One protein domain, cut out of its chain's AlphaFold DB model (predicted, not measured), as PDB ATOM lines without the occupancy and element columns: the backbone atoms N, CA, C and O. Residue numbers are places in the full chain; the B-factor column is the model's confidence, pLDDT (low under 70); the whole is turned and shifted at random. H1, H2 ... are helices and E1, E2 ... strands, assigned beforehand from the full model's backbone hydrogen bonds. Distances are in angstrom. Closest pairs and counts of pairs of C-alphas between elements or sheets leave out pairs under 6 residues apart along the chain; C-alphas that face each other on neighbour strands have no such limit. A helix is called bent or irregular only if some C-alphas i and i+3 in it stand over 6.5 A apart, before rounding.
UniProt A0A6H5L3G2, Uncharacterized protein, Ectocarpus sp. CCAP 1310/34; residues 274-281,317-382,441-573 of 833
ATOM      1  N   ARG A 274     -23.615  29.367  -1.881       95.12
ATOM      2  CA  ARG A 274     -23.977  30.742  -1.506       95.12
ATOM      3  C   ARG A 274     -22.950  31.325  -0.537       95.12
ATOM      4  O   ARG A 274     -22.190  30.589   0.091       95.12
ATOM      5  N   ARG A 275     -22.917  32.650  -0.424       91.50
ATOM      6  CA  ARG A 275     -21.923  33.412   0.344       91.50
ATOM      7  C   ARG A 275     -22.008  33.170   1.854       91.50
ATOM      8  O   ARG A 275     -20.991  33.278   2.535       91.50
ATOM      9  N   GLY A 276     -23.182  32.813   2.370       86.88
ATOM     10  CA  GLY A 276     -23.375  32.349   3.743       86.88
ATOM     11  C   GLY A 276     -24.779  31.788   3.963       86.88
ATOM     12  O   GLY A 276     -25.642  31.915   3.099       86.88
ATOM     13  N   GLY A 277     -25.036  31.193   5.132       84.38
ATOM     14  CA  GLY A 277     -26.352  30.613   5.458       84.38
ATOM     15  C   GLY A 277     -27.510  31.623   5.502       84.38
ATOM     16  O   GLY A 277     -28.661  31.227   5.362       84.38
ATOM     17  N   SER A 278     -27.201  32.913   5.663       84.94
ATOM     18  CA  SER A 278     -28.139  34.046   5.649       84.94
ATOM     19  C   SER A 278     -27.893  35.037   4.497       84.94
ATOM     20  O   SER A 278     -28.537  36.080   4.440       84.94
ATOM     21  N   ASP A 279     -26.967  34.733   3.581       87.81
ATOM     22  CA  ASP A 279     -26.609  35.584   2.438       87.81
ATOM     23  C   ASP A 279     -26.687  34.752   1.153       87.81
ATOM     24  O   ASP A 279     -25.718  34.106   0.747       87.81
ATOM     25  N   ASP A 280     -27.867  34.762   0.527       91.06
ATOM     26  CA  ASP A 280     -28.175  33.977  -0.674       91.06
ATOM     27  C   ASP A 280     -27.487  34.501  -1.952       91.06
ATOM     28  O   ASP A 280     -27.768  34.007  -3.037       91.06
ATOM     29  N   ARG A 281     -26.559  35.464  -1.883       93.44
ATOM     30  CA  ARG A 281     -25.676  35.800  -3.023       93.44
ATOM     31  C   ARG A 281     -24.710  34.642  -3.331       93.44
ATOM     32  O   ARG A 281     -24.436  33.841  -2.435       93.44
ATOM     33  N   ARG A 317     -36.089  12.048 -15.582       96.44
ATOM     34  CA  ARG A 317     -37.278  11.584 -14.848       96.44
ATOM     35  C   ARG A 317     -37.031  10.203 -14.224       96.44
ATOM     36  O   ARG A 317     -36.171   9.448 -14.672       96.44
ATOM     37  N   GLY A 318     -37.769   9.898 -13.158       95.31
ATOM     38  CA  GLY A 318     -37.575   8.704 -12.331       95.31
ATOM     39  C   GLY A 318     -36.936   8.986 -10.974       95.31
ATOM     40  O   GLY A 318     -37.130  10.061 -10.400       95.31
ATOM     41  N   VAL A 319     -36.223   7.998 -10.429       95.62
ATOM     42  CA  VAL A 319     -35.655   8.041  -9.071       95.62
ATOM     43  C   VAL A 319     -34.157   8.363  -9.116       95.62
ATOM     44  O   VAL A 319     -33.318   7.478  -9.287       95.62
ATOM     45  N   THR A 320     -33.803   9.636  -8.932       98.31
ATOM     46  CA  THR A 320     -32.406  10.084  -8.813       98.31
ATOM     47  C   THR A 320     -31.967  10.120  -7.349       98.31
ATOM     48  O   THR A 320     -32.602  10.774  -6.522       98.31
ATOM     49  N   VAL A 321     -30.837   9.488  -7.027       97.81
ATOM     50  CA  VAL A 321     -30.203   9.557  -5.698       97.81
ATOM     51  C   VAL A 321     -28.906  10.366  -5.754       97.81
ATOM     52  O   VAL A 321     -28.128  10.242  -6.695       97.81
ATOM     53  N   ILE A 322     -28.661  11.204  -4.749       98.38
ATOM     54  CA  ILE A 322     -27.488  12.079  -4.640       98.38
ATOM     55  C   ILE A 322     -26.696  11.649  -3.402       98.38
ATOM     56  O   ILE A 322     -27.105  11.918  -2.275       98.38
ATOM     57  N   VAL A 323     -25.564  10.981  -3.623       97.38
ATOM     58  CA  VAL A 323     -24.675  10.407  -2.598       97.38
ATOM     59  C   VAL A 323     -23.334  11.138  -2.518       97.38
ATOM     60  O   VAL A 323     -22.980  11.926  -3.392       97.38
ATOM     61  N   GLY A 324     -22.577  10.896  -1.447       93.94
ATOM     62  CA  GLY A 324     -21.296  11.562  -1.178       93.94
ATOM     63  C   GLY A 324     -21.085  11.867   0.304       93.94
ATOM     64  O   GLY A 324     -21.998  11.710   1.122       93.94
ATOM     65  N   GLY A 325     -19.883  12.323   0.662       90.06
ATOM     66  CA  GLY A 325     -19.519  12.620   2.050       90.06
ATOM     67  C   GLY A 325     -20.322  13.770   2.678       90.06
ATOM     68  O   GLY A 325     -21.027  14.533   2.003       90.06
ATOM     69  N   GLY A 326     -20.227  13.905   4.003       89.44
ATOM     70  CA  GLY A 326     -20.735  15.077   4.723       89.44
ATOM     71  C   GLY A 326     -19.941  16.324   4.331       89.44
ATOM     72  O   GLY A 326     -18.719  16.280   4.319       89.44
ATOM     73  N   TYR A 327     -20.626  17.419   3.993       89.69
ATOM     74  CA  TYR A 327     -20.049  18.676   3.472       89.69
ATOM     75  C   TYR A 327     -19.506  18.667   2.025       89.69
ATOM     76  O   TYR A 327     -19.146  19.730   1.535       89.69
ATOM     77  N   HIS A 328     -19.549  17.558   1.268       94.81
ATOM     78  CA  HIS A 328     -19.033  17.518  -0.124       94.81
ATOM     79  C   HIS A 328     -19.935  18.237  -1.157       94.81
ATOM     80  O   HIS A 328     -19.563  18.333  -2.323       94.81
ATOM     81  N   GLY A 329     -21.110  18.752  -0.755       94.50
ATOM     82  CA  GLY A 329     -21.975  19.600  -1.595       94.50
ATOM     83  C   GLY A 329     -23.376  19.064  -1.928       94.50
ATOM     84  O   GLY A 329     -24.126  19.769  -2.600       94.50
ATOM     85  N   LYS A 330     -23.768  17.872  -1.449       96.75
ATOM     86  CA  LYS A 330     -25.060  17.218  -1.775       96.75
ATOM     87  C   LYS A 330     -26.282  18.143  -1.641       96.75
ATOM     88  O   LYS A 330     -26.969  18.417  -2.621       96.75
ATOM     89  N   SER A 331     -26.509  18.690  -0.445       96.06
ATOM     90  CA  SER A 331     -27.626  19.601  -0.165       96.06
ATOM     91  C   SER A 331     -27.505  20.941  -0.898       96.06
ATOM     92  O   SER A 331     -28.514  21.590  -1.153       96.06
ATOM     93  N   THR A 332     -26.294  21.368  -1.275       96.94
ATOM     94  CA  THR A 332     -26.079  22.568  -2.105       96.94
ATOM     95  C   THR A 332     -26.612  22.352  -3.519       96.94
ATOM     96  O   THR A 332     -27.296  23.226  -4.049       96.94
ATOM     97  N   LEU A 333     -26.356  21.174  -4.102       98.06
ATOM     98  CA  LEU A 333     -26.935  20.768  -5.383       98.06
ATOM     99  C   LEU A 333     -28.462  20.693  -5.279       98.06
ATOM    100  O   LEU A 333     -29.148  21.389  -6.021       98.06
ATOM    101  N   LEU A 334     -28.998  19.936  -4.315       98.06
ATOM    102  CA  LEU A 334     -30.448  19.770  -4.156       98.06
ATOM    103  C   LEU A 334     -31.180  21.104  -3.939       98.06
ATOM    104  O   LEU A 334     -32.211  21.340  -4.562       98.06
ATOM    105  N   ARG A 335     -30.634  22.019  -3.124       96.81
ATOM    106  CA  ARG A 335     -31.208  23.364  -2.929       96.81
ATOM    107  C   ARG A 335     -31.172  24.205  -4.205       96.81
ATOM    108  O   ARG A 335     -32.096  24.981  -4.431       96.81
ATOM    109  N   ALA A 336     -30.159  24.048  -5.058       97.38
ATOM    110  CA  ALA A 336     -30.141  24.701  -6.365       97.38
ATOM    111  C   ALA A 336     -31.207  24.129  -7.319       97.38
ATOM    112  O   ALA A 336     -31.823  24.906  -8.047       97.38
ATOM    113  N   LEU A 337     -31.479  22.815  -7.270       97.69
ATOM    114  CA  LEU A 337     -32.586  22.192  -8.012       97.69
ATOM    115  C   LEU A 337     -33.951  22.663  -7.483       97.69
ATOM    116  O   LEU A 337     -34.787  23.098  -8.266       97.69
ATOM    117  N   ALA A 338     -34.157  22.669  -6.162       96.94
ATOM    118  CA  ALA A 338     -35.392  23.141  -5.531       96.94
ATOM    119  C   ALA A 338     -35.697  24.612  -5.852       96.94
ATOM    120  O   ALA A 338     -36.825  24.970  -6.178       96.94
ATOM    121  N   MET A 339     -34.677  25.475  -5.845       96.44
ATOM    122  CA  MET A 339     -34.802  26.871  -6.284       96.44
ATOM    123  C   MET A 339     -34.815  27.023  -7.820       96.44
ATOM    124  O   MET A 339     -34.902  28.138  -8.338       96.44
ATOM    125  N   GLY A 340     -34.739  25.924  -8.576       96.62
ATOM    126  CA  GLY A 340     -34.783  25.880 -10.038       96.62
ATOM    127  C   GLY A 340     -36.138  26.269 -10.639       96.62
ATOM    128  O   GLY A 340     -36.196  26.727 -11.786       96.62
ATOM    129  N   VAL A 341     -37.219  26.157  -9.862       95.81
ATOM    130  CA  VAL A 341     -38.572  26.567 -10.276       95.81
ATOM    131  C   VAL A 341     -38.686  28.084 -10.489       95.81
ATOM    132  O   VAL A 341     -39.455  28.533 -11.336       95.81
ATOM    133  N   TYR A 342     -37.864  28.879  -9.791       96.00
ATOM    134  CA  TYR A 342     -37.855  30.342  -9.872       96.00
ATOM    135  C   TYR A 342     -36.826  30.884 -10.870       96.00
ATOM    136  O   TYR A 342     -35.745  30.314 -11.065       96.00
ATOM    137  N   ASP A 343     -37.158  32.021 -11.481       95.12
ATOM    138  CA  ASP A 343     -36.207  32.852 -12.222       95.12
ATOM    139  C   ASP A 343     -35.322  33.635 -11.246       95.12
ATOM    140  O   ASP A 343     -35.732  33.935 -10.120       95.12
ATOM    141  N   LYS A 344     -34.102  33.963 -11.666       95.81
ATOM    142  CA  LYS A 344     -33.064  34.580 -10.834       95.81
ATOM    143  C   LYS A 344     -32.401  35.741 -11.572       95.81
ATOM    144  O   LYS A 344     -32.429  35.804 -12.803       95.81
ATOM    145  N   VAL A 345     -31.795  36.657 -10.821       94.25
ATOM    146  CA  VAL A 345     -31.058  37.793 -11.386       94.25
ATOM    147  C   VAL A 345     -29.847  37.342 -12.217       94.25
ATOM    148  O   VAL A 345     -29.221  36.331 -11.884       94.25
ATOM    149  N   PRO A 346     -29.449  38.105 -13.254       93.75
ATOM    150  CA  PRO A 346     -28.168  37.896 -13.922       93.75
ATOM    151  C   PRO A 346     -27.018  37.963 -12.910       93.75
ATOM    152  O   PRO A 346     -26.928  38.922 -12.141       93.75
ATOM    153  N   GLY A 347     -26.135  36.961 -12.912       92.81
ATOM    154  CA  GLY A 347     -25.018  36.889 -11.968       92.81
ATOM    155  C   GLY A 347     -25.367  36.300 -10.596       92.81
ATOM    156  O   GLY A 347     -24.517  36.319  -9.711       92.81
ATOM    157  N   ASP A 348     -26.567  35.735 -10.411       95.56
ATOM    158  CA  ASP A 348     -26.886  34.883  -9.254       95.56
ATOM    159  C   ASP A 348     -25.990  33.629  -9.187       95.56
ATOM    160  O   ASP A 348     -25.768  33.067  -8.108       95.56
ATOM    161  N   GLY A 349     -25.499  33.158 -10.337       95.69
ATOM    162  CA  GLY A 349     -24.703  31.941 -10.468       95.69
ATOM    163  C   GLY A 349     -25.547  30.681 -10.659       95.69
ATOM    164  O   GLY A 349     -25.071  29.736 -11.287       95.69
ATOM    165  N   ARG A 350     -26.807  30.659 -10.202       97.38
ATOM    166  CA  ARG A 350     -27.764  29.559 -10.425       97.38
ATOM    167  C   ARG A 350     -28.808  29.911 -11.488       97.38
ATOM    168  O   ARG A 350     -29.808  29.208 -11.584       97.38
ATOM    169  N   GLU A 351     -28.618  30.978 -12.273       95.62
ATOM    170  CA  GLU A 351     -29.588  31.416 -13.294       95.62
ATOM    171  C   GLU A 351     -30.021  30.262 -14.216       95.62
ATOM    172  O   GLU A 351     -31.204  29.964 -14.324       95.62
ATOM    173  N   LEU A 352     -29.065  29.519 -14.781       97.38
ATOM    174  CA  LEU A 352     -29.310  28.360 -15.644       97.38
ATOM    175  C   LEU A 352     -29.289  27.025 -14.874       97.38
ATOM    176  O   LEU A 352     -29.039  25.969 -15.456       97.38
ATOM    177  N   ALA A 353     -29.567  27.078 -13.567       98.06
ATOM    178  CA  ALA A 353     -30.052  25.945 -12.795       98.06
ATOM    179  C   ALA A 353     -31.582  26.071 -12.689       98.06
ATOM    180  O   ALA A 353     -32.109  26.950 -11.992       98.06
ATOM    181  N   VAL A 354     -32.292  25.217 -13.426       98.25
ATOM    182  CA  VAL A 354     -33.759  25.213 -13.523       98.25
ATOM    183  C   VAL A 354     -34.329  23.836 -13.196       98.25
ATOM    184  O   VAL A 354     -33.666  22.822 -13.398       98.25
ATOM    185  N   ALA A 355     -35.572  23.799 -12.726       97.19
ATOM    186  CA  ALA A 355     -36.326  22.578 -12.454       97.19
ATOM    187  C   ALA A 355     -37.748  22.693 -13.013       97.19
ATOM    188  O   ALA A 355     -38.229  23.804 -13.251       97.19
ATOM    189  N   ASP A 356     -38.398  21.551 -13.231       93.25
ATOM    190  CA  ASP A 356     -39.800  21.467 -13.630       93.25
ATOM    191  C   ASP A 356     -40.677  22.294 -12.663       93.25
ATOM    192  O   ASP A 356     -40.480  22.205 -11.449       93.25
ATOM    193  N   PRO A 357     -41.624  23.119 -13.151       92.31
ATOM    194  CA  PRO A 357     -42.435  23.981 -12.290       92.31
ATOM    195  C   PRO A 357     -43.245  23.253 -11.206       92.31
ATOM    196  O   PRO A 357     -43.620  23.893 -10.228       92.31
ATOM    197  N   GLY A 358     -43.519  21.953 -11.368       94.19
ATOM    198  CA  GLY A 358     -44.188  21.115 -10.369       94.19
ATOM    199  C   GLY A 358     -43.246  20.425  -9.373       94.19
ATOM    200  O   GLY A 358     -43.690  19.533  -8.651       94.19
ATOM    201  N   ALA A 359     -41.956  20.775  -9.329       96.06
ATOM    202  CA  ALA A 359     -41.008  20.190  -8.386       96.06
ATOM    203  C   ALA A 359     -41.177  20.772  -6.965       96.06
ATOM    204  O   ALA A 359     -40.940  21.960  -6.736       96.06
ATOM    205  N   VAL A 360     -41.545  19.929  -5.993       98.00
ATOM    206  CA  VAL A 360     -41.826  20.317  -4.596       98.00
ATOM    207  C   VAL A 360     -40.782  19.722  -3.649       98.00
ATOM    208  O   VAL A 360     -40.358  18.582  -3.815       98.00
ATOM    209  N   THR A 361     -40.353  20.484  -2.637       97.88
ATOM    210  CA  THR A 361     -39.439  19.987  -1.593       97.88
ATOM    211  C   THR A 361     -40.218  19.425  -0.413       97.88
ATOM    212  O   THR A 361     -40.992  20.149   0.206       97.88
ATOM    213  N   ILE A 362     -39.966  18.159  -0.087       97.88
ATOM    214  CA  ILE A 362     -40.602  17.419   1.002       97.88
ATOM    215  C   ILE A 362     -39.621  17.301   2.172       97.88
ATOM    216  O   ILE A 362     -38.434  17.027   1.980       97.88
ATOM    217  N   ARG A 363     -40.117  17.491   3.396       97.44
ATOM    218  CA  ARG A 363     -39.336  17.432   4.643       97.44
ATOM    219  C   ARG A 363     -40.208  17.015   5.828       97.44
ATOM    220  O   ARG A 363     -41.431  17.005   5.719       97.44
ATOM    221  N   ALA A 364     -39.590  16.740   6.974       97.06
ATOM    222  CA  ALA A 364     -40.313  16.668   8.243       97.06
ATOM    223  C   ALA A 364     -40.679  18.077   8.750       97.06
ATOM    224  O   ALA A 364     -39.868  19.012   8.678       97.06
ATOM    225  N   GLU A 365     -41.897  18.206   9.284       96.50
ATOM    226  CA  GLU A 365     -42.496  19.452   9.790       96.50
ATOM    227  C   GLU A 365     -43.174  19.186  11.147       96.50
ATOM    228  O   GLU A 365     -44.378  19.367  11.325       96.50
ATOM    229  N   ASP A 366     -42.389  18.674  12.098       92.75
ATOM    230  CA  ASP A 366     -42.852  18.263  13.429       92.75
ATOM    231  C   ASP A 366     -43.619  19.392  14.145       92.75
ATOM    232  O   ASP A 366     -43.188  20.547  14.176       92.75
ATOM    233  N   GLY A 367     -44.788  19.060  14.691       93.69
ATOM    234  CA  GLY A 367     -45.706  19.997  15.338       93.69
ATOM    235  C   GLY A 367     -46.697  20.719  14.415       93.69
ATOM    236  O   GLY A 367     -47.586  21.387  14.942       93.69
ATOM    237  N   ARG A 368     -46.624  20.596  13.077       96.31
ATOM    238  CA  ARG A 368     -47.609  21.258  12.190       96.31
ATOM    239  C   ARG A 368     -49.026  20.681  12.344       96.31
ATOM    240  O   ARG A 368     -49.159  19.478  12.583       96.31
ATOM    241  N   PRO A 369     -50.091  21.472  12.132       96.50
ATOM    242  CA  PRO A 369     -51.428  20.925  11.951       96.50
ATOM    243  C   PRO A 369     -51.562  20.207  10.595       96.50
ATOM    244  O   PRO A 369     -50.875  20.532   9.620       96.50
ATOM    245  N   VAL A 370     -52.486  19.248  10.543       95.94
ATOM    246  CA  VAL A 370     -52.947  18.539   9.335       95.94
ATOM    247  C   VAL A 370     -54.465  18.382   9.448       95.94
ATOM    248  O   VAL A 370     -54.959  18.104  10.541       95.94
ATOM    249  N   SER A 371     -55.205  18.543   8.348       95.81
ATOM    250  CA  SER A 371     -56.676  18.537   8.352       95.81
ATOM    251  C   SER A 371     -57.244  17.737   7.180       95.81
ATOM    252  O   SER A 371     -57.126  18.156   6.035       95.81
ATOM    253  N   SER A 372     -57.915  16.624   7.478       94.69
ATOM    254  CA  SER A 372     -58.616  15.743   6.529       94.69
ATOM    255  C   SER A 372     -57.774  15.188   5.360       94.69
ATOM    256  O   SER A 372     -58.331  14.891   4.303       94.69
ATOM    257  N   VAL A 373     -56.464  14.996   5.544       95.94
ATOM    258  CA  VAL A 373     -55.566  14.453   4.504       95.94
ATOM    259  C   VAL A 373     -55.552  12.922   4.554       95.94
ATOM    260  O   VAL A 373     -55.417  12.341   5.631       95.94
ATOM    261  N   ASP A 374     -55.649  12.254   3.403       95.00
ATOM    262  CA  ASP A 374     -55.404  10.810   3.311       95.00
ATOM    263  C   ASP A 374     -53.898  10.527   3.408       95.00
ATOM    264  O   ASP A 374     -53.145  10.800   2.478       95.00
ATOM    265  N   ILE A 375     -53.458   9.970   4.536       94.69
ATOM    266  CA  ILE A 375     -52.086   9.486   4.754       94.69
ATOM    267  C   ILE A 375     -51.993   7.953   4.717       94.69
ATOM    268  O   ILE A 375     -50.917   7.403   4.967       94.69
ATOM    269  N   SER A 376     -53.085   7.248   4.395       92.12
ATOM    270  CA  SER A 376     -53.141   5.782   4.359       92.12
ATOM    271  C   SER A 376     -52.096   5.104   3.451       92.12
ATOM    272  O   SER A 376     -51.644   4.011   3.814       92.12
ATOM    273  N   PRO A 377     -51.580   5.718   2.354       89.81
ATOM    274  CA  PRO A 377     -50.480   5.128   1.586       89.81
ATOM    275  C   PRO A 377     -49.177   4.972   2.385       89.81
ATOM    276  O   PRO A 377     -48.382   4.077   2.082       89.81
ATOM    277  N   PHE A 378     -48.962   5.808   3.404       91.50
ATOM    278  CA  PHE A 378     -47.754   5.825   4.231       91.50
ATOM    279  C   PHE A 378     -47.990   5.374   5.674       91.50
ATOM    280  O   PHE A 378     -47.040   4.929   6.312       91.50
ATOM    281  N   ILE A 379     -49.205   5.487   6.217       90.56
ATOM    282  CA  ILE A 379     -49.515   5.159   7.616       90.56
ATOM    283  C   ILE A 379     -50.847   4.404   7.670       90.56
ATOM    284  O   ILE A 379     -51.907   4.986   7.468       90.56
ATOM    285  N   SER A 380     -50.801   3.098   7.936       82.69
ATOM    286  CA  SER A 380     -51.962   2.207   7.782       82.69
ATOM    287  C   SER A 380     -52.940   2.228   8.961       82.69
ATOM    288  O   SER A 380     -54.148   2.197   8.752       82.69
ATOM    289  N   SER A 381     -52.439   2.277  10.198       74.94
ATOM    290  CA  SER A 381     -53.271   2.198  11.406       74.94
ATOM    291  C   SER A 381     -52.592   2.865  12.600       74.94
ATOM    292  O   SER A 381     -51.590   2.360  13.106       74.94
ATOM    293  N   LEU A 382     -53.126   3.978  13.096       74.56
ATOM    294  CA  LEU A 382     -52.599   4.588  14.318       74.56
ATOM    295  C   LEU A 382     -53.006   3.757  15.550       74.56
ATOM    296  O   LEU A 382     -54.123   3.235  15.576       74.56
ATOM    297  N   THR A 441     -58.598   7.576  12.034       83.19
ATOM    298  CA  THR A 441     -58.609   7.134  10.638       83.19
ATOM    299  C   THR A 441     -57.525   7.842   9.835       83.19
ATOM    300  O   THR A 441     -57.306   9.049   9.955       83.19
ATOM    301  N   THR A 442     -56.822   7.077   9.005       90.00
ATOM    302  CA  THR A 442     -55.696   7.572   8.203       90.00
ATOM    303  C   THR A 442     -56.134   8.071   6.826       90.00
ATOM    304  O   THR A 442     -55.456   8.917   6.260       90.00
ATOM    305  N   GLU A 443     -57.314   7.655   6.351       92.00
ATOM    306  CA  GLU A 443     -57.965   8.115   5.109       92.00
ATOM    307  C   GLU A 443     -58.453   9.580   5.159       92.00
ATOM    308  O   GLU A 443     -58.729  10.181   4.124       92.00
ATOM    309  N   ARG A 444     -58.607  10.159   6.361       91.50
ATOM    310  CA  ARG A 444     -58.994  11.569   6.598       91.50
ATOM    311  C   ARG A 444     -58.288  12.131   7.832       91.50
ATOM    312  O   ARG A 444     -58.901  12.752   8.705       91.50
ATOM    313  N   PHE A 445     -56.991  11.863   7.932       92.69
ATOM    314  CA  PHE A 445     -56.199  12.178   9.109       92.69
ATOM    315  C   PHE A 445     -56.228  13.673   9.438       92.69
ATOM    316  O   PHE A 445     -56.047  14.533   8.574       92.69
ATOM    317  N   SER A 446     -56.459  13.970  10.716       92.94
ATOM    318  CA  SER A 446     -56.532  15.329  11.244       92.94
ATOM    319  C   SER A 446     -55.848  15.397  12.608       92.94
ATOM    320  O   SER A 446     -56.081  14.545  13.464       92.94
ATOM    321  N   THR A 447     -55.012  16.410  12.831       93.06
ATOM    322  CA  THR A 447     -54.351  16.677  14.117       93.06
ATOM    323  C   THR A 447     -53.963  18.151  14.242       93.06
ATOM    324  O   THR A 447     -53.596  18.791  13.260       93.06
ATOM    325  N   GLY A 448     -53.987  18.681  15.468       93.56
ATOM    326  CA  GLY A 448     -53.410  19.995  15.780       93.56
ATOM    327  C   GLY A 448     -51.878  19.996  15.861       93.56
ATOM    328  O   GLY A 448     -51.277  21.061  15.785       93.56
ATOM    329  N   ALA A 449     -51.255  18.820  16.003       92.75
ATOM    330  CA  ALA A 449     -49.807  18.631  16.001       92.75
ATOM    331  C   ALA A 449     -49.458  17.252  15.411       92.75
ATOM    332  O   ALA A 449     -49.782  16.206  15.982       92.75
ATOM    333  N   ALA A 450     -48.834  17.245  14.239       93.19
ATOM    334  CA  ALA A 450     -48.322  16.056  13.570       93.19
ATOM    335  C   ALA A 450     -46.901  15.723  14.053       93.19
ATOM    336  O   ALA A 450     -46.143  16.620  14.412       93.19
ATOM    337  N   SER A 451     -46.525  14.444  14.039       93.06
ATOM    338  CA  SER A 451     -45.138  14.033  14.280       93.06
ATOM    339  C   SER A 451     -44.296  14.232  13.019       93.06
ATOM    340  O   SER A 451     -44.837  14.358  11.921       93.06
ATOM    341  N   GLY A 452     -42.969  14.174  13.124       94.25
ATOM    342  CA  GLY A 452     -42.067  14.248  11.969       94.25
ATOM    343  C   GLY A 452     -42.418  13.283  10.823       94.25
ATOM    344  O   GLY A 452     -42.260  13.649   9.662       94.25
ATOM    345  N   SER A 453     -42.958  12.090  11.112       94.25
ATOM    346  CA  SER A 453     -43.381  11.134  10.078       94.25
ATOM    347  C   SER A 453     -44.822  11.322   9.589       94.25
ATOM    348  O   SER A 453     -45.059  11.132   8.399       94.25
ATOM    349  N   THR A 454     -45.787  11.720  10.437       94.56
ATOM    350  CA  THR A 454     -47.158  12.006   9.954       94.56
ATOM    351  C   THR A 454     -47.230  13.339   9.207       94.56
ATOM    352  O   THR A 454     -47.954  13.438   8.221       94.56
ATOM    353  N   SER A 455     -46.432  14.334   9.612       96.81
ATOM    354  CA  SER A 455     -46.267  15.603   8.892       96.81
ATOM    355  C   SER A 455     -45.637  15.383   7.522       96.81
ATOM    356  O   SER A 455     -46.172  15.880   6.540       96.81
ATOM    357  N   GLN A 456     -44.569  14.582   7.424       97.81
ATOM    358  CA  GLN A 456     -43.938  14.283   6.137       97.81
ATOM    359  C   GLN A 456     -44.841  13.436   5.221       97.81
ATOM    360  O   GLN A 456     -44.887  13.687   4.019       97.81
ATOM    361  N   ALA A 457     -45.612  12.491   5.774       96.88
ATOM    362  CA  ALA A 457     -46.624  11.751   5.017       96.88
ATOM    363  C   ALA A 457     -47.715  12.679   4.449       96.88
ATOM    364  O   ALA A 457     -48.027  12.591   3.264       96.88
ATOM    365  N   ALA A 458     -48.248  13.595   5.265       97.31
ATOM    366  CA  ALA A 458     -49.211  14.597   4.810       97.31
ATOM    367  C   ALA A 458     -48.600  15.534   3.757       97.31
ATOM    368  O   ALA A 458     -49.203  15.735   2.712       97.31
ATOM    369  N   ASN A 459     -47.374  16.019   3.968       97.44
ATOM    370  CA  ASN A 459     -46.652  16.911   3.056       97.44
ATOM    371  C   ASN A 459     -46.452  16.281   1.653       97.44
ATOM    372  O   ASN A 459     -46.634  16.966   0.648       97.44
ATOM    373  N   VAL A 460     -46.191  14.964   1.555       97.94
ATOM    374  CA  VAL A 460     -46.198  14.244   0.260       97.94
ATOM    375  C   VAL A 460     -47.588  14.227  -0.379       97.94
ATOM    376  O   VAL A 460     -47.714  14.497  -1.570       97.94
ATOM    377  N   MET A 461     -48.630  13.900   0.386       97.56
ATOM    378  CA  MET A 461     -49.988  13.742  -0.150       97.56
ATOM    379  C   MET A 461     -50.603  15.090  -0.567       97.56
ATOM    380  O   MET A 461     -51.203  15.177  -1.634       97.56
ATOM    381  N   GLU A 462     -50.346  16.153   0.197       98.25
ATOM    382  CA  GLU A 462     -50.655  17.549  -0.141       98.25
ATOM    383  C   GLU A 462     -49.929  17.999  -1.421       98.25
ATOM    384  O   GLU A 462     -50.523  18.657  -2.275       98.25
ATOM    385  N   ALA A 463     -48.658  17.619  -1.604       97.88
ATOM    386  CA  ALA A 463     -47.916  17.917  -2.830       97.88
ATOM    387  C   ALA A 463     -48.488  17.178  -4.054       97.88
ATOM    388  O   ALA A 463     -48.587  17.762  -5.133       97.88
ATOM    389  N   LEU A 464     -48.903  15.915  -3.896       96.94
ATOM    390  CA  LEU A 464     -49.566  15.148  -4.956       96.94
ATOM    391  C   LEU A 464     -50.942  15.739  -5.314       96.94
ATOM    392  O   LEU A 464     -51.247  15.872  -6.497       96.94
ATOM    393  N   GLU A 465     -51.739  16.160  -4.325       96.75
ATOM    394  CA  GLU A 465     -53.014  16.864  -4.544       96.75
ATOM    395  C   GLU A 465     -52.814  18.212  -5.261       96.75
ATOM    396  O   GLU A 465     -53.564  18.552  -6.177       96.75
ATOM    397  N   ALA A 466     -51.747  18.945  -4.921       97.00
ATOM    398  CA  ALA A 466     -51.344  20.174  -5.605       97.00
ATOM    399  C   ALA A 466     -50.782  19.956  -7.031       97.00
ATOM    400  O   ALA A 466     -50.480  20.932  -7.722       97.00
ATOM    401  N   GLY A 467     -50.649  18.705  -7.490       96.50
ATOM    402  CA  GLY A 467     -50.184  18.362  -8.836       96.50
ATOM    403  C   GLY A 467     -48.662  18.347  -9.009       96.50
ATOM    404  O   GLY A 467     -48.174  18.636 -10.103       96.50
ATOM    405  N   ALA A 468     -47.901  18.034  -7.954       97.12
ATOM    406  CA  ALA A 468     -46.444  17.938  -8.024       97.12
ATOM    407  C   ALA A 468     -45.967  16.879  -9.037       97.12
ATOM    408  O   ALA A 468     -46.417  15.735  -9.036       97.12
ATOM    409  N   THR A 469     -45.002  17.257  -9.874       96.12
ATOM    410  CA  THR A 469     -44.397  16.424 -10.931       96.12
ATOM    411  C   THR A 469     -43.106  15.744 -10.473       96.12
ATOM    412  O   THR A 469     -42.687  14.735 -11.049       96.12
ATOM    413  N   ALA A 470     -42.467  16.279  -9.431       97.75
ATOM    414  CA  ALA A 470     -41.278  15.707  -8.817       97.75
ATOM    415  C   ALA A 470     -41.174  16.074  -7.331       97.75
ATOM    416  O   ALA A 470     -41.513  17.188  -6.935       97.75
ATOM    417  N   LEU A 471     -40.648  15.154  -6.524       98.50
ATOM    418  CA  LEU A 471     -40.391  15.362  -5.098       98.50
ATOM    419  C   LEU A 471     -38.882  15.483  -4.837       98.50
ATOM    420  O   LEU A 471     -38.098  14.639  -5.271       98.50
ATOM    421  N   LEU A 472     -38.464  16.524  -4.119       98.56
ATOM    422  CA  LEU A 472     -37.079  16.768  -3.705       98.56
ATOM    423  C   LEU A 472     -36.952  16.474  -2.203       98.56
ATOM    424  O   LEU A 472     -37.673  17.077  -1.410       98.56
ATOM    425  N   LEU A 473     -36.051  15.572  -1.807       97.94
ATOM    426  CA  LEU A 473     -35.886  15.124  -0.415       97.94
ATOM    427  C   LEU A 473     -34.419  15.210   0.024       97.94
ATOM    428  O   LEU A 473     -33.531  14.823  -0.733       97.94
ATOM    429  N   ASP A 474     -34.160  15.663   1.253       96.94
ATOM    430  CA  ASP A 474     -32.827  15.653   1.878       96.94
ATOM    431  C   ASP A 474     -32.870  14.809   3.159       96.94
ATOM    432  O   ASP A 474     -33.637  15.132   4.066       96.94
ATOM    433  N   GLU A 475     -32.096  13.718   3.244       95.50
ATOM    434  CA  GLU A 475     -32.081  12.817   4.414       95.50
ATOM    435  C   GLU A 475     -31.850  13.589   5.728       95.50
ATOM    436  O   GLU A 475     -32.532  13.323   6.716       95.50
ATOM    437  N   ASP A 476     -31.002  14.628   5.698       94.06
ATOM    438  CA  ASP A 476     -30.692  15.515   6.832       94.06
ATOM    439  C   ASP A 476     -31.903  16.348   7.332       94.06
ATOM    440  O   ASP A 476     -31.818  17.001   8.376       94.06
ATOM    441  N   THR A 477     -33.031  16.374   6.605       94.81
ATOM    442  CA  THR A 477     -34.265  17.111   6.967       94.81
ATOM    443  C   THR A 477     -35.537  16.253   6.973       94.81
ATOM    444  O   THR A 477     -36.634  16.775   7.202       94.81
ATOM    445  N   CYS A 478     -35.409  14.943   6.753       96.50
ATOM    446  CA  CYS A 478     -36.517  13.989   6.739       96.50
ATOM    447  C   CYS A 478     -36.621  13.206   8.058       96.50
ATOM    448  O   CYS A 478     -35.653  13.059   8.802       96.50
ATOM    449  N   ALA A 479     -37.792  12.636   8.339       95.25
ATOM    450  CA  ALA A 479     -37.949  11.701   9.446       95.25
ATOM    451  C   ALA A 479     -37.354  10.335   9.056       95.25
ATOM    452  O   ALA A 479     -37.817   9.691   8.114       95.25
ATOM    453  N   GLY A 480     -36.330   9.861   9.773       91.75
ATOM    454  CA  GLY A 480     -35.600   8.637   9.399       91.75
ATOM    455  C   GLY A 480     -36.477   7.380   9.290       91.75
ATOM    456  O   GLY A 480     -36.285   6.570   8.386       91.75
ATOM    457  N   ASN A 481     -37.498   7.263  10.148       90.62
ATOM    458  CA  ASN A 481     -38.507   6.195  10.111       90.62
ATOM    459  C   ASN A 481     -39.533   6.339   8.970       90.62
ATOM    460  O   ASN A 481     -40.174   5.354   8.610       90.62
ATOM    461  N   PHE A 482     -39.696   7.538   8.401       94.38
ATOM    462  CA  PHE A 482     -40.442   7.748   7.161       94.38
ATOM    463  C   PHE A 482     -39.584   7.404   5.940       94.38
ATOM    464  O   PHE A 482     -40.097   6.831   4.987       94.38
ATOM    465  N   MET A 483     -38.281   7.698   5.952       93.62
ATOM    466  CA  MET A 483     -37.418   7.431   4.798       93.62
ATOM    467  C   MET A 483     -37.201   5.934   4.558       93.62
ATOM    468  O   MET A 483     -37.421   5.469   3.437       93.62
ATOM    469  N   ILE A 484     -36.760   5.184   5.578       90.00
ATOM    470  CA  ILE A 484     -36.306   3.785   5.445       90.00
ATOM    471  C   ILE A 484     -36.670   2.925   6.658       90.00
ATOM    472  O   ILE A 484     -37.071   3.428   7.705       90.00
ATOM    473  N   ARG A 485     -36.519   1.597   6.527       83.88
ATOM    474  CA  ARG A 485     -36.650   0.652   7.649       83.88
ATOM    475  C   ARG A 485     -35.813  -0.604   7.410       83.88
ATOM    476  O   ARG A 485     -36.183  -1.475   6.617       83.88
ATOM    477  N   ASP A 486     -34.686  -0.693   8.106       81.44
ATOM    478  CA  ASP A 486     -33.702  -1.762   7.930       81.44
ATOM    479  C   ASP A 486     -34.249  -3.153   8.327       81.44
ATOM    480  O   ASP A 486     -35.319  -3.299   8.932       81.44
ATOM    481  N   SER A 487     -33.524  -4.215   7.966       75.31
ATOM    482  CA  SER A 487     -33.993  -5.585   8.197       75.31
ATOM    483  C   SER A 487     -33.974  -6.011   9.670       75.31
ATOM    484  O   SER A 487     -34.723  -6.913  10.037       75.31
ATOM    485  N   ARG A 488     -33.137  -5.398  10.521       81.38
ATOM    486  CA  ARG A 488     -33.074  -5.680  11.965       81.38
ATOM    487  C   ARG A 488     -34.286  -5.093  12.673       81.38
ATOM    488  O   ARG A 488     -34.942  -5.819  13.415       81.38
ATOM    489  N   MET A 489     -34.644  -3.838  12.392       81.75
ATOM    490  CA  MET A 489     -35.864  -3.245  12.948       81.75
ATOM    491  C   MET A 489     -37.131  -3.943  12.436       81.75
ATOM    492  O   MET A 489     -38.053  -4.157  13.220       81.75
ATOM    493  N   ARG A 490     -37.153  -4.411  11.177       79.50
ATOM    494  CA  ARG A 490     -38.228  -5.291  10.670       79.50
ATOM    495  C   ARG A 490     -38.309  -6.646  11.386       79.50
ATOM    496  O   ARG A 490     -39.411  -7.150  11.567       79.50
ATOM    497  N   ALA A 491     -37.182  -7.231  11.792       76.12
ATOM    498  CA  ALA A 491     -37.154  -8.490  12.542       76.12
ATOM    499  C   ALA A 491     -37.518  -8.318  14.031       76.12
ATOM    500  O   ALA A 491     -38.092  -9.226  14.624       76.12
ATOM    501  N   MET A 492     -37.198  -7.163  14.627       83.75
ATOM    502  CA  MET A 492     -37.512  -6.832  16.023       83.75
ATOM    503  C   MET A 492     -38.975  -6.402  16.214       83.75
ATOM    504  O   MET A 492     -39.607  -6.775  17.197       83.75
ATOM    505  N   VAL A 493     -39.518  -5.607  15.284       80.31
ATOM    506  CA  VAL A 493     -40.857  -5.011  15.381       80.31
ATOM    507  C   VAL A 493     -41.689  -5.443  14.171       80.31
ATOM    508  O   VAL A 493     -41.638  -4.827  13.100       80.31
ATOM    509  N   SER A 494     -42.463  -6.517  14.355       73.50
ATOM    510  CA  SER A 494     -43.314  -7.122  13.318       73.50
ATOM    511  C   SER A 494     -44.481  -6.232  12.885       73.50
ATOM    512  O   SER A 494     -44.851  -6.241  11.713       73.50
ATOM    513  N   HIS A 495     -45.046  -5.454  13.812       76.12
ATOM    514  CA  HIS A 495     -46.165  -4.550  13.565       76.12
ATOM    515  C   HIS A 495     -45.695  -3.099  13.648       76.12
ATOM    516  O   HIS A 495     -45.403  -2.583  14.722       76.12
ATOM    517  N   GLU A 496     -45.632  -2.452  12.488       82.12
ATOM    518  CA  GLU A 496     -45.300  -1.042  12.309       82.12
ATOM    519  C   GLU A 496     -46.360  -0.439  11.387       82.12
ATOM    520  O   GLU A 496     -46.609  -1.013  10.324       82.12
ATOM    521  N   PRO A 497     -46.991   0.686  11.754       85.31
ATOM    522  CA  PRO A 497     -48.012   1.292  10.911       85.31
ATOM    523  C   PRO A 497     -47.420   2.138   9.780       85.31
ATOM    524  O   PRO A 497     -48.101   2.382   8.787       85.31
ATOM    525  N   ILE A 498     -46.169   2.585   9.916       89.19
ATOM    526  CA  ILE A 498     -45.468   3.372   8.902       89.19
ATOM    527  C   ILE A 498     -44.968   2.443   7.786       89.19
ATOM    528  O   ILE A 498     -44.249   1.475   8.031       89.19
ATOM    529  N   THR A 499     -45.316   2.792   6.550       89.12
ATOM    530  CA  THR A 499     -44.760   2.272   5.298       89.12
ATOM    531  C   THR A 499     -43.748   3.291   4.763       89.12
ATOM    532  O   THR A 499     -44.160   4.319   4.228       89.12
ATOM    533  N   PRO A 500     -42.431   3.044   4.909       91.38
ATOM    534  CA  PRO A 500     -41.391   3.957   4.450       91.38
ATOM    535  C   PRO A 500     -41.461   4.363   2.973       91.38
ATOM    536  O   PRO A 500     -41.831   3.568   2.105       91.38
ATOM    537  N   PHE A 501     -40.989   5.576   2.685       93.81
ATOM    538  CA  PHE A 501     -40.946   6.197   1.364       93.81
ATOM    539  C   PHE A 501     -40.202   5.355   0.321       93.81
ATOM    540  O   PHE A 501     -40.655   5.264  -0.818       93.81
ATOM    541  N   ILE A 502     -39.138   4.646   0.714       90.06
ATOM    542  CA  ILE A 502     -38.423   3.701  -0.161       90.06
ATOM    543  C   ILE A 502     -39.326   2.604  -0.767       90.06
ATOM    544  O   ILE A 502     -39.062   2.157  -1.878       90.06
ATOM    545  N   TYR A 503     -40.426   2.208  -0.111       85.56
ATOM    546  CA  TYR A 503     -41.396   1.264  -0.692       85.56
ATOM    547  C   TYR A 503     -42.378   1.922  -1.674       85.56
ATOM    548  O   TYR A 503     -43.021   1.223  -2.450       85.56
ATOM    549  N   ARG A 504     -42.527   3.253  -1.640       87.69
ATOM    550  CA  ARG A 504     -43.476   4.011  -2.473       87.69
ATOM    551  C   ARG A 504     -42.822   4.743  -3.639       87.69
ATOM    552  O   ARG A 504     -43.486   4.946  -4.649       87.69
ATOM    553  N   VAL A 505     -41.542   5.101  -3.536       89.81
ATOM    554  CA  VAL A 505     -40.830   5.931  -4.522       89.81
ATOM    555  C   VAL A 505     -40.905   5.375  -5.952       89.81
ATOM    556  O   VAL A 505     -41.118   6.132  -6.896       89.81
ATOM    557  N   SER A 506     -40.835   4.050  -6.121       85.94
ATOM    558  CA  SER A 506     -40.998   3.406  -7.431       85.94
ATOM    559  C   SER A 506     -42.425   3.513  -7.981       85.94
ATOM    560  O   SER A 506     -42.583   3.766  -9.170       85.94
ATOM    561  N   SER A 507     -43.455   3.378  -7.138       85.00
ATOM    562  CA  SER A 507     -44.863   3.558  -7.531       85.00
ATOM    563  C   SER A 507     -45.185   5.008  -7.891       85.00
ATOM    564  O   SER A 507     -45.895   5.242  -8.863       85.00
ATOM    565  N   LEU A 508     -44.634   5.990  -7.165       90.69
ATOM    566  CA  LEU A 508     -44.811   7.411  -7.499       90.69
ATOM    567  C   LEU A 508     -44.372   7.692  -8.944       90.69
ATOM    568  O   LEU A 508     -45.107   8.335  -9.692       90.69
ATOM    569  N   TRP A 509     -43.240   7.127  -9.370       91.75
ATOM    570  CA  TRP A 509     -42.786   7.252 -10.753       91.75
ATOM    571  C   TRP A 509     -43.599   6.396 -11.733       91.75
ATOM    572  O   TRP A 509     -44.135   6.925 -12.704       91.75
ATOM    573  N   LEU A 510     -43.718   5.086 -11.490       87.25
ATOM    574  CA  LEU A 510     -44.291   4.140 -12.457       87.25
ATOM    575  C   LEU A 510     -45.814   4.247 -12.625       87.25
ATOM    576  O   LEU A 510     -46.324   3.927 -13.697       87.25
ATOM    577  N   GLU A 511     -46.539   4.652 -11.580       88.00
ATOM    578  CA  GLU A 511     -48.008   4.662 -11.553       88.00
ATOM    579  C   GLU A 511     -48.577   6.086 -11.658       88.00
ATOM    580  O   GLU A 511     -49.635   6.267 -12.261       88.00
ATOM    581  N   LEU A 512     -47.878   7.097 -11.119       91.25
ATOM    582  CA  LEU A 512     -48.328   8.501 -11.122       91.25
ATOM    583  C   LEU A 512     -47.487   9.432 -12.017       91.25
ATOM    584  O   LEU A 512     -47.875  10.578 -12.231       91.25
ATOM    585  N   GLY A 513     -46.343   8.980 -12.547       93.25
ATOM    586  CA  GLY A 513     -45.428   9.818 -13.338       93.25
ATOM    587  C   GLY A 513     -44.635  10.848 -12.519       93.25
ATOM    588  O   GLY A 513     -43.988  11.725 -13.097       93.25
ATOM    589  N   VAL A 514     -44.660  10.746 -11.186       96.69
ATOM    590  CA  VAL A 514     -44.029  11.690 -10.255       96.69
ATOM    591  C   VAL A 514     -42.605  11.237  -9.948       96.69
ATOM    592  O   VAL A 514     -42.376  10.188  -9.351       96.69
ATOM    593  N   SER A 515     -41.626  12.033 -10.371       97.81
ATOM    594  CA  SER A 515     -40.203  11.722 -10.168       97.81
ATOM    595  C   SER A 515     -39.751  11.991  -8.725       97.81
ATOM    596  O   SER A 515     -40.454  12.628  -7.941       97.81
ATOM    597  N   SER A 516     -38.562  11.527  -8.341       98.00
ATOM    598  CA  SER A 516     -37.987  11.807  -7.018       98.00
ATOM    599  C   SER A 516     -36.483  12.048  -7.094       98.00
ATOM    600  O   SER A 516     -35.760  11.286  -7.731       98.00
ATOM    601  N   VAL A 517     -36.008  13.098  -6.422       98.38
ATOM    602  CA  VAL A 517     -34.590  13.465  -6.329       98.38
ATOM    603  C   VAL A 517     -34.201  13.528  -4.853       98.38
ATOM    604  O   VAL A 517     -34.660  14.404  -4.121       98.38
ATOM    605  N   ILE A 518     -33.381  12.577  -4.408       98.06
ATOM    606  CA  ILE A 518     -33.171  12.281  -2.986       98.06
ATOM    607  C   ILE A 518     -31.690  12.430  -2.630       98.06
ATOM    608  O   ILE A 518     -30.860  11.671  -3.126       98.06
ATOM    609  N   VAL A 519     -31.341  13.365  -1.745       97.94
ATOM    610  CA  VAL A 519     -30.025  13.373  -1.091       97.94
ATOM    611  C   VAL A 519     -29.997  12.312  -0.000       97.94
ATOM    612  O   VAL A 519     -30.857  12.288   0.876       97.94
ATOM    613  N   VAL A 520     -28.970  11.467  -0.058       93.62
ATOM    614  CA  VAL A 520     -28.680  10.398   0.901       93.62
ATOM    615  C   VAL A 520     -27.203  10.430   1.300       93.62
ATOM    616  O   VAL A 520     -26.307  10.710   0.499       93.62
ATOM    617  N   GLY A 521     -26.937  10.167   2.572       83.75
ATOM    618  CA  GLY A 521     -25.606  10.112   3.174       83.75
ATOM    619  C   GLY A 521     -25.472   9.082   4.297       83.75
ATOM    620  O   GLY A 521     -24.353   8.635   4.545       83.75
ATOM    621  N   GLY A 522     -26.574   8.688   4.944       84.12
ATOM    622  CA  GLY A 522     -26.619   7.635   5.959       84.12
ATOM    623  C   GLY A 522     -27.097   6.287   5.413       84.12
ATOM    624  O   GLY A 522     -26.525   5.250   5.753       84.12
ATOM    625  N   CYS A 523     -28.120   6.285   4.552       84.44
ATOM    626  CA  CYS A 523     -28.741   5.055   4.059       84.44
ATOM    627  C   CYS A 523     -28.249   4.592   2.672       84.44
ATOM    628  O   CYS A 523     -28.189   5.369   1.719       84.44
ATOM    629  N   GLY A 524     -27.954   3.289   2.551       87.12
ATOM    630  CA  GLY A 524     -27.592   2.626   1.292       87.12
ATOM    631  C   GLY A 524     -28.746   1.915   0.574       87.12
ATOM    632  O   GLY A 524     -28.634   1.681  -0.627       87.12
ATOM    633  N   ASP A 525     -29.851   1.599   1.261       87.00
ATOM    634  CA  ASP A 525     -30.982   0.818   0.728       87.00
ATOM    635  C   ASP A 525     -31.585   1.449  -0.548       87.00
ATOM    636  O   ASP A 525     -32.053   0.744  -1.439       87.00
ATOM    637  N   TYR A 526     -31.510   2.779  -0.700       91.12
ATOM    638  CA  TYR A 526     -31.964   3.485  -1.909       91.12
ATOM    639  C   TYR A 526     -31.229   3.063  -3.202       91.12
ATOM    640  O   TYR A 526     -31.749   3.279  -4.301       91.12
ATOM    641  N   PHE A 527     -30.071   2.398  -3.109       90.69
ATOM    642  CA  PHE A 527     -29.420   1.781  -4.268       90.69
ATOM    643  C   PHE A 527     -30.233   0.632  -4.894       90.69
ATOM    644  O   PHE A 527     -29.989   0.304  -6.054       90.69
ATOM    645  N   ASP A 528     -31.230   0.075  -4.200       85.06
ATOM    646  CA  ASP A 528     -32.099  -0.983  -4.732       85.06
ATOM    647  C   ASP A 528     -33.330  -0.456  -5.514       85.06
ATOM    648  O   ASP A 528     -34.055  -1.255  -6.112       85.06
ATOM    649  N   VAL A 529     -33.574   0.866  -5.538       86.06
ATOM    650  CA  VAL A 529     -34.754   1.504  -6.184       86.06
ATOM    651  C   VAL A 529     -34.438   2.618  -7.197       86.06
ATOM    652  O   VAL A 529     -35.347   3.066  -7.895       86.06
ATOM    653  N   HIS A 530     -33.190   3.087  -7.277       91.38
ATOM    654  CA  HIS A 530     -32.801   4.215  -8.135       91.38
ATOM    655  C   HIS A 530     -32.779   3.910  -9.650       91.38
ATOM    656  O   HIS A 530     -32.417   2.812 -10.072       91.38
ATOM    657  N   ASP A 531     -33.087   4.934 -10.455       93.69
ATOM    658  CA  ASP A 531     -32.835   5.021 -11.903       93.69
ATOM    659  C   ASP A 531     -31.480   5.687 -12.218       93.69
ATOM    660  O   ASP A 531     -30.902   5.473 -13.280       93.69
ATOM    661  N   THR A 532     -30.980   6.560 -11.337       97.38
ATOM    662  CA  THR A 532     -29.735   7.326 -11.547       97.38
ATOM    663  C   THR A 532     -29.088   7.659 -10.205       97.38
ATOM    664  O   THR A 532     -29.782   8.056  -9.270       97.38
ATOM    665  N   ALA A 533     -27.767   7.502 -10.085       97.69
ATOM    666  CA  ALA A 533     -27.020   7.860  -8.879       97.69
ATOM    667  C   ALA A 533     -25.935   8.896  -9.185       97.69
ATOM    668  O   ALA A 533     -25.015   8.641  -9.957       97.69
ATOM    669  N   LEU A 534     -26.012  10.050  -8.528       98.31
ATOM    670  CA  LEU A 534     -25.024  11.122  -8.592       98.31
ATOM    671  C   LEU A 534     -24.103  11.040  -7.374       98.31
ATOM    672  O   LEU A 534     -24.566  11.174  -6.243       98.31
ATOM    673  N   LEU A 535     -22.801  10.861  -7.585       97.69
ATOM    674  CA  LEU A 535     -21.791  10.983  -6.536       97.69
ATOM    675  C   LEU A 535     -21.210  12.398  -6.545       97.69
ATOM    676  O   LEU A 535     -20.553  12.799  -7.507       97.69
ATOM    677  N   VAL A 536     -21.434  13.127  -5.451       97.81
ATOM    678  CA  VAL A 536     -20.853  14.447  -5.195       97.81
ATOM    679  C   VAL A 536     -19.623  14.291  -4.305       97.81
ATOM    680  O   VAL A 536     -19.733  13.888  -3.143       97.81
ATOM    681  N   ASP A 537     -18.452  14.622  -4.838       96.38
ATOM    682  CA  ASP A 537     -17.180  14.579  -4.119       96.38
ATOM    683  C   ASP A 537     -16.358  15.844  -4.402       96.38
ATOM    684  O   ASP A 537     -16.233  16.258  -5.551       96.38
ATOM    685  N   ASN A 538     -15.823  16.485  -3.358       95.62
ATOM    686  CA  ASN A 538     -15.084  17.752  -3.453       95.62
ATOM    687  C   ASN A 538     -15.800  18.819  -4.319       95.62
ATOM    688  O   ASN A 538     -15.170  19.533  -5.098       95.62
ATOM    689  N   TYR A 539     -17.131  18.911  -4.182       96.44
ATOM    690  CA  TYR A 539     -18.043  19.776  -4.951       96.44
ATOM    691  C   TYR A 539     -18.174  19.462  -6.454       96.44
ATOM    692  O   TYR A 539     -18.933  20.136  -7.152       96.44
ATOM    693  N   VAL A 540     -17.510  18.415  -6.951       97.06
ATOM    694  CA  VAL A 540     -17.657  17.883  -8.312       97.06
ATOM    695  C   VAL A 540     -18.741  16.804  -8.325       97.06
ATOM    696  O   VAL A 540     -18.831  15.991  -7.406       97.06
ATOM    697  N   VAL A 541     -19.570  16.782  -9.372       98.19
ATOM    698  CA  VAL A 541     -20.616  15.765  -9.565       98.19
ATOM    699  C   VAL A 541     -20.164  14.746 -10.604       98.19
ATOM    700  O   VAL A 541     -19.689  15.101 -11.680       98.19
ATOM    701  N   SER A 542     -20.340  13.469 -10.284       98.00
ATOM    702  CA  SER A 542     -20.033  12.336 -11.154       98.00
ATOM    703  C   SER A 542     -21.225  11.383 -11.236       98.00
ATOM    704  O   SER A 542     -21.957  11.213 -10.262       98.00
ATOM    705  N   ASP A 543     -21.426  10.761 -12.395       98.38
ATOM    706  CA  ASP A 543     -22.383   9.665 -12.537       98.38
ATOM    707  C   ASP A 543     -21.793   8.398 -11.903       98.38
ATOM    708  O   ASP A 543     -20.677   7.975 -12.216       98.38
ATOM    709  N   ALA A 544     -22.538   7.822 -10.968       97.44
ATOM    710  CA  ALA A 544     -22.181   6.644 -10.196       97.44
ATOM    711  C   ALA A 544     -23.242   5.535 -10.309       97.44
ATOM    712  O   ALA A 544     -23.212   4.597  -9.512       97.44
ATOM    713  N   THR A 545     -24.154   5.603 -11.284       97.12
ATOM    714  CA  THR A 545     -25.306   4.691 -11.425       97.12
ATOM    715  C   THR A 545     -24.879   3.217 -11.487       97.12
ATOM    716  O   THR A 545     -25.281   2.413 -10.647       97.12
ATOM    717  N   GLU A 546     -23.929   2.851 -12.356       95.44
ATOM    718  CA  GLU A 546     -23.399   1.473 -12.387       95.44
ATOM    719  C   GLU A 546     -22.642   1.067 -11.112       95.44
ATOM    720  O   GLU A 546     -22.648  -0.103 -10.714       95.44
ATOM    721  N   ARG A 547     -22.012   2.023 -10.417       95.00
ATOM    722  CA  ARG A 547     -21.347   1.766  -9.131       95.00
ATOM    723  C   ARG A 547     -22.379   1.472  -8.040       95.00
ATOM    724  O   ARG A 547     -22.171   0.543  -7.263       95.00
ATOM    725  N   ALA A 548     -23.486   2.207  -8.011       93.00
ATOM    726  CA  ALA A 548     -24.603   1.994  -7.100       93.00
ATOM    727  C   ALA A 548     -25.310   0.653  -7.374       93.00
ATOM    728  O   ALA A 548     -25.450  -0.150  -6.450       93.00
ATOM    729  N   HIS A 549     -25.624   0.323  -8.634       89.31
ATOM    730  CA  HIS A 549     -26.116  -1.012  -8.998       89.31
ATOM    731  C   HIS A 549     -25.121  -2.130  -8.624       89.31
ATOM    732  O   HIS A 549     -25.525  -3.196  -8.166       89.31
ATOM    733  N   SER A 550     -23.809  -1.917  -8.775       90.88
ATOM    734  CA  SER A 550     -22.781  -2.886  -8.352       90.88
ATOM    735  C   SER A 550     -22.743  -3.098  -6.827       90.88
ATOM    736  O   SER A 550     -22.532  -4.219  -6.364       90.88
ATOM    737  N   ILE A 551     -23.009  -2.050  -6.039       89.75
ATOM    738  CA  ILE A 551     -23.136  -2.129  -4.575       89.75
ATOM    739  C   ILE A 551     -24.421  -2.881  -4.190       89.75
ATOM    740  O   ILE A 551     -24.334  -3.861  -3.453       89.75
ATOM    741  N   SER A 552     -25.576  -2.500  -4.748       85.69
ATOM    742  CA  SER A 552     -26.865  -3.198  -4.587       85.69
ATOM    743  C   SER A 552     -26.726  -4.711  -4.823       85.69
ATOM    744  O   SER A 552     -26.916  -5.516  -3.904       85.69
ATOM    745  N   ARG A 553     -26.229  -5.100  -6.011       82.56
ATOM    746  CA  ARG A 553     -25.989  -6.498  -6.424       82.56
ATOM    747  C   ARG A 553     -25.052  -7.282  -5.489       82.56
ATOM    748  O   ARG A 553     -25.077  -8.510  -5.513       82.56
ATOM    749  N   ARG A 554     -24.215  -6.604  -4.693       82.38
ATOM    750  CA  ARG A 554     -23.251  -7.224  -3.766       82.38
ATOM    751  C   ARG A 554     -23.759  -7.334  -2.326       82.38
ATOM    752  O   ARG A 554     -23.325  -8.245  -1.621       82.38
ATOM    753  N   PHE A 555     -24.613  -6.415  -1.876       77.69
ATOM    754  CA  PHE A 555     -24.992  -6.291  -0.462       77.69
ATOM    755  C   PHE A 555     -26.474  -6.563  -0.163       77.69
ATOM    756  O   PHE A 555     -26.807  -6.782   1.005       77.69
ATOM    757  N   CYS A 556     -27.365  -6.600  -1.161       66.38
ATOM    758  CA  CYS A 556     -28.763  -6.952  -0.920       66.38
ATOM    759  C   CYS A 556     -28.989  -8.477  -0.920       66.38
ATOM    760  O   CYS A 556     -28.727  -9.169  -1.903       66.38
ATOM    761  N   VAL A 557     -29.464  -9.017   0.213       54.88
ATOM    762  CA  VAL A 557     -29.571 -10.470   0.475       54.88
ATOM    763  C   VAL A 557     -30.993 -10.866   0.913       54.88
ATOM    764  O   VAL A 557     -31.186 -11.665   1.825       54.88
ATOM    765  N   GLY A 558     -32.036 -10.314   0.281       52.88
ATOM    766  CA  GLY A 558     -33.420 -10.731   0.553       52.88
ATOM    767  C   GLY A 558     -34.435 -10.269  -0.486       52.88
ATOM    768  O   GLY A 558     -34.299  -9.191  -1.047       52.88
ATOM    769  N   ARG A 559     -35.469 -11.087  -0.734       48.16
ATOM    770  CA  ARG A 559     -36.561 -10.768  -1.666       48.16
ATOM    771  C   ARG A 559     -37.769 -10.193  -0.926       48.16
ATOM    772  O   ARG A 559     -38.509 -10.934  -0.287       48.16
ATOM    773  N   VAL A 560     -37.990  -8.897  -1.098       49.12
ATOM    774  CA  VAL A 560     -39.287  -8.222  -0.949       49.12
ATOM    775  C   VAL A 560     -39.453  -7.402  -2.223       49.12
ATOM    776  O   VAL A 560     -38.510  -6.707  -2.588       49.12
ATOM    777  N   GLN A 561     -40.588  -7.526  -2.914       45.94
ATOM    778  CA  GLN A 561     -40.901  -6.752  -4.119       45.94
ATOM    779  C   GLN A 561     -42.004  -5.741  -3.811       45.94
ATOM    780  O   GLN A 561     -42.997  -6.093  -3.174       45.94
ATOM    781  N   TYR A 562     -41.863  -4.525  -4.333       46.66
ATOM    782  CA  TYR A 562     -42.956  -3.564  -4.487       46.66
ATOM    783  C   TYR A 562     -42.967  -3.081  -5.944       46.66
ATOM    784  O   TYR A 562     -41.899  -2.923  -6.525       46.66
ATOM    785  N   ALA A 563     -44.143  -2.948  -6.568       42.97
ATOM    786  CA  ALA A 563     -44.338  -2.444  -7.944       42.97
ATOM    787  C   ALA A 563     -43.364  -2.954  -9.048       42.97
ATOM    788  O   ALA A 563     -43.141  -2.284 -10.052       42.97
ATOM    789  N   GLY A 564     -42.747  -4.130  -8.881       46.50
ATOM    790  CA  GLY A 564     -41.727  -4.662  -9.797       46.50
ATOM    791  C   GLY A 564     -40.350  -3.974  -9.749       46.50
ATOM    792  O   GLY A 564     -39.432  -4.449 -10.416       46.50
ATOM    793  N   ARG A 565     -40.165  -2.916  -8.947       42.00
ATOM    794  CA  ARG A 565     -38.885  -2.217  -8.742       42.00
ATOM    795  C   ARG A 565     -38.655  -1.953  -7.256       42.00
ATOM    796  O   ARG A 565     -39.483  -1.338  -6.600       42.00
ATOM    797  N   GLY A 566     -37.512  -2.400  -6.750       46.91
ATOM    798  CA  GLY A 566     -37.198  -2.378  -5.325       46.91
ATOM    799  C   GLY A 566     -37.050  -3.786  -4.769       46.91
ATOM    800  O   GLY A 566     -37.989  -4.583  -4.775       46.91
ATOM    801  N   LEU A 567     -35.843  -4.066  -4.292       55.38
ATOM    802  CA  LEU A 567     -35.458  -5.237  -3.515       55.38
ATOM    803  C   LEU A 567     -35.136  -4.713  -2.111       55.38
ATOM    804  O   LEU A 567     -34.403  -3.743  -2.013       55.38
ATOM    805  N   VAL A 568     -35.692  -5.263  -1.025       51.94
ATOM    806  CA  VAL A 568     -35.469  -4.663   0.311       51.94
ATOM    807  C   VAL A 568     -34.971  -5.689   1.330       51.94
ATOM    808  O   VAL A 568     -35.695  -6.592   1.753       51.94
ATOM    809  N   HIS A 569     -33.702  -5.510   1.720       53.09
ATOM    810  CA  HIS A 569     -32.819  -6.420   2.462       53.09
ATOM    811  C   HIS A 569     -33.476  -7.426   3.429       53.09
ATOM    812  O   HIS A 569     -34.297  -7.069   4.277       53.09
ATOM    813  N   ARG A 570     -32.936  -8.652   3.425       44.25
ATOM    814  CA  ARG A 570     -32.633  -9.442   4.634       44.25
ATOM    815  C   ARG A 570     -31.114  -9.325   4.870       44.25
ATOM    816  O   ARG A 570     -30.358  -9.215   3.906       44.25
ATOM    817  N   LEU A 571     -30.674  -9.353   6.129       40.00
ATOM    818  CA  LEU A 571     -29.268  -9.568   6.498       40.00
ATOM    819  C   LEU A 571     -29.016 -11.061   6.765       40.00
ATOM    820  O   LEU A 571     -29.863 -11.679   7.410       40.00
ATOM    821  N   PRO A 572     -27.870 -11.633   6.349       43.44
ATOM    822  CA  PRO A 572     -27.514 -13.004   6.700       43.44
ATOM    823  C   PRO A 572     -27.216 -13.116   8.202       43.44
ATOM    824  O   PRO A 572     -26.308 -12.457   8.718       43.44
ATOM    825  N   TRP A 573     -27.970 -13.956   8.906       39.56
ATOM    826  CA  TRP A 573     -27.731 -14.285  10.312       39.56
ATOM    827  C   TRP A 573     -26.740 -15.459  10.449       39.56
ATOM    828  O   TRP A 573     -26.665 -16.294   9.545       39.56
TER     829      TRP A 573
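Overview. This is residues 274 to 281, 317 to 382 and 441 to 573 of the 833 residues of an uncharacterized protein of Ectocarpus sp. CCAP 1310/34 (UniProt A0A6H5L3G2). A twisted sheet of six strands curls round helix H1, with H2, H5 and H7 on its other face: three layers, helices on both faces of a sheet. The small strand pair E6 and E7 lies beyond H2, and the short strands E1 and E2 lie far out past H1. The printed part has 207 residues with seven named helices and eleven named strands, in the order E1 E2 E3 H1 E4 E5 E6 E7 H2 E8 H3 H4 H5 E9 H6 E10 E11 H7; the class is mixed. The large sheet, order E5 E8 E9 E3 E10 E11, is mixed; the whole is compact, with a radius of gyration of the C-alphas of 17.5 A and spans of 54 by 44 by 30 A.

Arrangement. Start at the edge strand E5, residues 359 to 362, parallel to E8, residues 470 to 474 (N 360 to O 470, 2.9 A). Next come E9, residues 515 to 519 (N 471 to O 515, 2.9 A), E3, residues 319 to 323 (N 320 to O 516, 2.8 A), and E10, residues 532 to 537 (N 321 to O 532, 2.9 A), each parallel to the one before. E11, residues 540 to 543, closes an antiparallel hairpin with E10 (N 535 to O 542, 2.8 A). H1, residues 330 to 341, is on the sheet, its closest C-alphas to E9 being those of Lys 330 and Val 519, 6.3 A apart, and is only just irregular: C-alphas 338 and 341 are 6.7 A apart. E4, residues 353 to 355, pairs with no named strand; its C-alpha 354 is 3.7 A from that of Gly 340. On the opposite face H2, residues 452 to 465, runs along the strands, at 1 degrees to E5 on the local plane; C-alphas 362 and 459 are closest, 6.4 A. H5, residues 505 to 512, is over none of the strands; H7, residues 545 to 555, is on the same face and stands up over E10. H6, residues 525 to 528, only grazes the sheet and touches H7 (C-alphas 527 and 548, 5.6 A). Between E9 and E10 it makes a split strand-helix-strand unit, two same-way strands with E3 between them, its crossover right-handed; E8, H3, H4, H5 and E9 make an unsplit one. H3, residues 480 to 483, touches H2 (C-alphas 453 and 482, 5.3 A); H4, residues 487 to 492, touches no helix. E6, residues 370 to 373, is antiparallel to E7, residues 445 to 447 (N 370 to O 447, 3.0 A). Every O i to N i+4 pair is within hydrogen-bond range in H2, H4, H5 and H7, 7 of 8 in H1; H3 and H6 are too short for one.

Along the chain. Find E1, residues 274 to 276, at C-alpha 274 (-23.977, 30.742, -1.506), and E2, residues 279 to 281, after a tight link. H2 is 20.0 A long, H1 18.5 A, E10 16.3 A and H7 15.5 A, ending at C-alpha 555 (-24.992, -6.291, -0.462).

Size, cuts and confidence. The C-alphas of Pro 346 and Trp 573 are farthest apart, 57.5 A. Residues 282 to 316 and 383 to 440 are not printed, with C-alpha gaps of 29.3 A and 7.5 A. The links H1 to E4 and H4 to H5 are long. The mean pLDDT of the printed part is 88.7; residues 556 to 573 are under 70.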